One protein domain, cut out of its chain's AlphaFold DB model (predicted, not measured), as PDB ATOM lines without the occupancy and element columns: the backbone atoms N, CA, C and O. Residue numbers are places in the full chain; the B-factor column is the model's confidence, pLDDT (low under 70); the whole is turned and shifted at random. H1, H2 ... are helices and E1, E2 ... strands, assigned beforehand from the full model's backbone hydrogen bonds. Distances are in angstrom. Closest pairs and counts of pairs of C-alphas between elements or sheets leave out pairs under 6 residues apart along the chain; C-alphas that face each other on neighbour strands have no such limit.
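Overview. This is residues 3 to 49 of the 50 residues of an uncharacterized protein of Aneurinibacillus aneurinilyticus (UniProt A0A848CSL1). A small hairpin of two antiparallel strands, E1 and E2, packs beside the C-terminal part of one long helix, H1, which runs along most of a rod. Residues 19 to 24 and 26 to 32, of which 27 to 32 belong to H1, stick out beyond that packed part. The 47 printed residues hold E1, E2 and H1 in chain order, class mixed, helices and strands. The whole is loose, radius of gyration of the C-alphas 12.2 A, spanning 37 by 14 by 14 A.

Along the chain. E1 is residues 3 to 6, from C-alpha 3 at (8.000, -6.161, 13.446). E2 is residues 12 to 17, 13.8 A long. H1 is residues 27 to 48, 30.9 A long, ending at C-alpha 48 at (8.912, -3.233, 28.427).

Arrangement. In the hairpin E1 and E2, N 3 and O 16 are within hydrogen-bond range at 2.8 A. The closest C-alphas of E1 and H1, Arg 6 and Ser 45, are 5.2 A apart; those of E2 and H1, Leu 16 and Ala 41, 6.2 A. In H1, 17 of 18 O i to N i+4 pairs are within hydrogen-bond range.

Size, cuts and confidence. The C-alphas farthest apart, Leu 9 and Tyr 23, are 37.8 A apart. The printed part has no cut and no long link. Residue 49 has pLDDT under 70.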
ATOM      1  N   ALA A   3       8.184  -5.045  12.526       93.25
ATOM      2  CA  ALA A   3       8.000  -6.161  13.446       93.25
ATOM      3  C   ALA A   3       7.056  -5.762  14.595       93.25
ATOM      4  O   ALA A   3       7.102  -4.616  15.053       93.25
ATOM      5  N   PRO A   4       6.194  -6.678  15.062       93.50
ATOM      6  CA  PRO A   4       5.291  -6.412  16.173       93.50
ATOM      7  C   PRO A   4       6.040  -6.450  17.509       93.50
ATOM      8  O   PRO A   4       6.879  -7.320  17.727       93.50
ATOM      9  N   VAL A   5       5.676  -5.554  18.418       93.19
ATOM     10  CA  VAL A   5       6.066  -5.606  19.831       93.19
ATOM     11  C   VAL A   5       4.860  -6.088  20.621       93.19
ATOM     12  O   VAL A   5       3.744  -5.594  20.422       93.19
ATOM     13  N   ARG A   6       5.080  -7.079  21.483       92.00
ATOM     14  CA  ARG A   6       4.023  -7.737  22.247       92.00
ATOM     15  C   ARG A   6       4.159  -7.482  23.739       92.00
ATOM     16  O   ARG A   6       5.262  -7.314  24.246       92.00
ATOM     17  N   ASN A   7       3.013  -7.458  24.399       90.38
ATOM     18  CA  ASN A   7       2.870  -7.368  25.845       90.38
ATOM     19  C   ASN A   7       3.010  -8.773  26.481       90.38
ATOM     20  O   ASN A   7       3.104  -9.771  25.753       90.38
ATOM     21  N   TYR A   8       3.004  -8.885  27.815       87.00
ATOM     22  CA  TYR A   8       3.142 -10.194  28.489       87.00
ATOM     23  C   TYR A   8       2.014 -11.182  28.126       87.00
ATOM     24  O   TYR A   8       2.218 -12.396  28.077       87.00
ATOM     25  N   LEU A   9       0.821 -10.663  27.824       91.25
ATOM     26  CA  LEU A   9      -0.344 -11.445  27.401       91.25
ATOM     27  C   LEU A   9      -0.252 -11.920  25.937       91.25
ATOM     28  O   LEU A   9      -1.058 -12.742  25.503       91.25
ATOM     29  N   GLY A  10       0.742 -11.444  25.182       88.44
ATOM     30  CA  GLY A  10       0.938 -11.737  23.764       88.44
ATOM     31  C   GLY A  10       0.217 -10.783  22.804       88.44
ATOM     32  O   GLY A  10       0.339 -10.949  21.585       88.44
ATOM     33  N   ASP A  11      -0.486  -9.771  23.315       92.75
ATOM     34  CA  ASP A  11      -1.152  -8.749  22.511       92.75
ATOM     35  C   ASP A  11      -0.130  -7.832  21.842       92.75
ATOM     36  O   ASP A  11       0.865  -7.427  22.443       92.75
ATOM     37  N   VAL A  12      -0.387  -7.461  20.586       93.19
ATOM     38  CA  VAL A  12       0.444  -6.487  19.870       93.19
ATOM     39  C   VAL A  12       0.071  -5.081  20.329       93.19
ATOM     40  O   VAL A  12      -1.024  -4.603  20.043       93.19
ATOM     41  N   VAL A  13       1.000  -4.413  21.006       93.81
ATOM     42  CA  VAL A  13       0.789  -3.081  21.599       93.81
ATOM     43  C   VAL A  13       1.433  -1.965  20.787       93.81
ATOM     44  O   VAL A  13       0.950  -0.834  20.791       93.81
ATOM     45  N   CYS A  14       2.493  -2.272  20.040       92.25
ATOM     46  CA  CYS A  14       3.087  -1.355  19.074       92.25
ATOM     47  C   CYS A  14       3.879  -2.119  17.999       92.25
ATOM     48  O   CYS A  14       3.900  -3.351  17.968       92.25
ATOM     49  N   ALA A  15       4.503  -1.386  17.076       92.81
ATOM     50  CA  ALA A  15       5.329  -1.958  16.020       92.81
ATOM     51  C   ALA A  15       6.652  -1.198  15.887       92.81
ATOM     52  O   ALA A  15       6.677   0.033  15.877       92.81
ATOM     53  N   LEU A  16       7.742  -1.944  15.721       91.81
ATOM     54  CA  LEU A  16       9.053  -1.417  15.370       91.81
ATOM     55  C   LEU A  16       9.191  -1.433  13.850       91.81
ATOM     56  O   LEU A  16       9.043  -2.483  13.228       91.81
ATOM     57  N   SER A  17       9.482  -0.290  13.231       91.56
ATOM     58  CA  SER A  17       9.630  -0.205  11.776       91.56
ATOM     59  C   SER A  17      10.970   0.378  11.360       91.56
ATOM     60  O   SER A  17      11.540   1.231  12.035       91.56
ATOM     61  N   VAL A  18      11.468  -0.100  10.221       90.00
ATOM     62  CA  VAL A  18      12.677   0.411   9.580       90.00
ATOM     63  C   VAL A  18      12.322   0.885   8.178       90.00
ATOM     64  O   VAL A  18      11.702   0.158   7.387       90.00
ATOM     65  N   SER A  19      12.742   2.114   7.881       89.69
ATOM     66  CA  SER A  19      12.542   2.821   6.616       89.69
ATOM     67  C   SER A  19      13.877   3.267   6.022       89.69
ATOM     68  O   SER A  19      14.839   3.531   6.740       89.69
ATOM     69  N   GLY A  20      13.940   3.369   4.698       88.31
ATOM     70  CA  GLY A  20      15.123   3.836   3.993       88.31
ATOM     71  C   GLY A  20      14.928   3.804   2.479       88.31
ATOM     72  O   GLY A  20      13.895   3.333   2.009       88.31
ATOM     73  N   PRO A  21      15.911   4.296   1.710       89.19
ATOM     74  CA  PRO A  21      15.845   4.285   0.254       89.19
ATOM     75  C   PRO A  21      15.693   2.866  -0.305       89.19
ATOM     76  O   PRO A  21      16.364   1.947   0.170       89.19
ATOM     77  N   GLU A  22      14.882   2.709  -1.351       84.88
ATOM     78  CA  GLU A  22      14.551   1.409  -1.957       84.88
ATOM     79  C   GLU A  22      15.798   0.616  -2.375       84.88
ATOM     80  O   GLU A  22      15.925  -0.561  -2.050       84.88
ATOM     81  N   TYR A  23      16.802   1.281  -2.959       84.88
ATOM     82  CA  TYR A  23      18.064   0.636  -3.347       84.88
ATOM     83  C   TYR A  23      18.850   0.051  -2.157       84.88
ATOM     84  O   TYR A  23      19.655  -0.862  -2.329       84.88
ATOM     85  N   ARG A  24      18.634   0.559  -0.932       82.12
ATOM     86  CA  ARG A  24      19.206  -0.013   0.299       82.12
ATOM     87  C   ARG A  24      18.327  -1.114   0.882       82.12
ATOM     88  O   ARG A  24      18.801  -1.797   1.786       82.12
ATOM     89  N   MET A  25      17.084  -1.261   0.433       81.50
ATOM     90  CA  MET A  25      16.086  -2.239   0.878       81.50
ATOM     91  C   MET A  25      15.786  -3.267  -0.219       81.50
ATOM     92  O   MET A  25      14.637  -3.644  -0.429       81.50
ATOM     93  N   ASN A  26      16.823  -3.727  -0.921       81.50
ATOM     94  CA  ASN A  26      16.671  -4.807  -1.890       81.50
ATOM     95  C   ASN A  26      16.295  -6.135  -1.197       81.50
ATOM     96  O   ASN A  26      16.538  -6.326  -0.004       81.50
ATOM     97  N   THR A  27      15.717  -7.065  -1.952       77.06
ATOM     98  CA  THR A  27      15.099  -8.295  -1.432       77.06
ATOM     99  C   THR A  27      16.061  -9.172  -0.621       77.06
ATOM    100  O   THR A  27      15.696  -9.656   0.446       77.06
ATOM    101  N   GLU A  28      17.315  -9.307  -1.062       76.88
ATOM    102  CA  GLU A  28      18.350 -10.075  -0.349       76.88
ATOM    103  C   GLU A  28      18.695  -9.472   1.021       76.88
ATOM    104  O   GLU A  28      18.869 -10.188   2.005       76.88
ATOM    105  N   ARG A  29      18.761  -8.136   1.118       76.19
ATOM    106  CA  ARG A  29      19.064  -7.445   2.382       76.19
ATOM    107  C   ARG A  29      17.846  -7.323   3.284       76.19
ATOM    108  O   ARG A  29      18.022  -7.182   4.494       76.19
ATOM    109  N   VAL A  30      16.634  -7.349   2.729       80.12
ATOM    110  CA  VAL A  30      15.394  -7.325   3.517       80.12
ATOM    111  C   VAL A  30      15.304  -8.562   4.401       80.12
ATOM    112  O   VAL A  30      14.973  -8.402   5.570       80.12
ATOM    113  N   GLN A  31      15.666  -9.746   3.898       79.25
ATOM    114  CA  GLN A  31      15.645 -10.981   4.688       79.25
ATOM    115  C   GLN A  31      16.546 -10.869   5.931       79.25
ATOM    116  O   GLN A  31      16.060 -10.982   7.053       79.25
ATOM    117  N   ILE A  32      17.823 -10.514   5.747       78.12
ATOM    118  CA  ILE A  32      18.791 -10.350   6.850       78.12
ATOM    119  C   ILE A  32      18.319  -9.280   7.841       78.12
ATOM    120  O   ILE A  32      18.381  -9.448   9.055       78.12
ATOM    121  N   ARG A  33      17.811  -8.152   7.335       82.00
ATOM    122  CA  ARG A  33      17.293  -7.088   8.199       82.00
ATOM    123  C   ARG A  33      16.017  -7.492   8.921       82.00
ATOM    124  O   ARG A  33      15.750  -6.940   9.980       82.00
ATOM    125  N   SER A  34      15.214  -8.394   8.360       86.50
ATOM    126  CA  SER A  34      13.959  -8.817   8.982       86.50
ATOM    127  C   SER A  34      14.229  -9.592  10.263       86.50
ATOM    128  O   SER A  34      13.566  -9.329  11.260       86.50
ATOM    129  N   GLU A  35      15.271 -10.425  10.273       88.88
ATOM    130  CA  GLU A  35      15.731 -11.147  11.462       88.88
ATOM    131  C   GLU A  35      16.172 -10.170  12.555       88.88
ATOM    132  O   GLU A  35      15.670 -10.237  13.673       88.88
ATOM    133  N   ILE A  36      16.998  -9.180  12.200       91.50
ATOM    134  CA  ILE A  36      17.465  -8.150  13.140       91.50
ATOM    135  C   ILE A  36      16.284  -7.362  13.720       91.50
ATOM    136  O   ILE A  36      16.201  -7.145  14.926       91.50
ATOM    137  N   VAL A  37      15.346  -6.917  12.880       91.94
ATOM    138  CA  VAL A  37      14.200  -6.112  13.336       91.94
ATOM    139  C   VAL A  37      13.260  -6.934  14.225       91.94
ATOM    140  O   VAL A  37      12.734  -6.398  15.198       91.94
ATOM    141  N   MET A  38      13.086  -8.226  13.936       92.88
ATOM    142  CA  MET A  38      12.326  -9.148  14.786       92.88
ATOM    143  C   MET A  38      13.014  -9.397  16.133       92.88
ATOM    144  O   MET A  38      12.342  -9.358  17.162       92.88
ATOM    145  N   GLU A  39      14.331  -9.605  16.147       93.38
ATOM    146  CA  GLU A  39      15.121  -9.781  17.372       93.38
ATOM    147  C   GLU A  39      15.012  -8.548  18.279       93.38
ATOM    148  O   GLU A  39      14.657  -8.662  19.451       93.38
ATOM    149  N   ASN A  40      15.193  -7.354  17.713       92.44
ATOM    150  CA  ASN A  40      15.067  -6.101  18.460       92.44
ATOM    151  C   ASN A  40      13.640  -5.898  18.997       92.44
ATOM    152  O   ASN A  40      13.459  -5.476  20.138       92.44
ATOM    153  N   ALA A  41      12.608  -6.221  18.211       91.94
ATOM    154  CA  ALA A  41      11.225  -6.134  18.680       91.94
ATOM    155  C   ALA A  41      10.933  -7.118  19.829       91.94
ATOM    156  O   ALA A  41      10.170  -6.790  20.742       91.94
ATOM    157  N   TYR A  42      11.561  -8.297  19.825       91.88
ATOM    158  CA  TYR A  42      11.466  -9.267  20.916       91.88
ATOM    159  C   TYR A  42      12.160  -8.775  22.192       91.88
ATOM    160  O   TYR A  42      11.590  -8.886  23.278       91.88
ATOM    161  N   GLU A  43      13.345  -8.173  22.080       92.81
ATOM    162  CA  GLU A  43      14.032  -7.580  23.232       92.81
ATOM    163  C   GLU A  43      13.212  -6.460  23.877       92.81
ATOM    164  O   GLU A  43      13.065  -6.443  25.101       92.81
ATOM    165  N   VAL A  44      12.622  -5.578  23.062       90.25
ATOM    166  CA  VAL A  44      11.717  -4.521  23.543       90.25
ATOM    167  C   VAL A  44      10.494  -5.129  24.224       90.25
ATOM    168  O   VAL A  44      10.138  -4.702  25.317       90.25
ATOM    169  N   SER A  45       9.889  -6.162  23.629       88.88
ATOM    170  CA  SER A  45       8.747  -6.871  24.231       88.88
ATOM    171  C   SER A  45       9.098  -7.419  25.622       88.88
ATOM    172  O   SER A  45       8.316  -7.278  26.554       88.88
ATOM    173  N   ARG A  46      10.305  -7.981  25.788       88.69
ATOM    174  CA  ARG A  46      10.782  -8.534  27.067       88.69
ATOM    175  C   ARG A  46      11.122  -7.463  28.107       88.69
ATOM    176  O   ARG A  46      10.957  -7.700  29.294       88.69
ATOM    177  N   GLN A  47      11.688  -6.333  27.690       85.50
ATOM    178  CA  GLN A  47      12.109  -5.275  28.616       85.50
ATOM    179  C   GLN A  47      10.960  -4.377  29.049       85.50
ATOM    180  O   GLN A  47      10.989  -3.841  30.154       85.50
ATOM    181  N   CYS A  48       9.991  -4.163  28.163       71.00
ATOM    182  CA  CYS A  48       8.912  -3.233  28.427       71.00
ATOM    183  C   CYS A  48       7.742  -3.856  29.189       71.00
ATOM    184  O   CYS A  48       6.923  -3.054  29.621       71.00
ATOM    185  N   ASP A  49       7.683  -5.194  29.362       61.69
ATOM    186  CA  ASP A  49       6.647  -5.953  30.109       61.69
ATOM    187  C   ASP A  49       5.289  -5.218  30.111       61.69
ATOM    188  O   ASP A  49       4.716  -4.893  31.154       61.69
TER     189      ASP A  49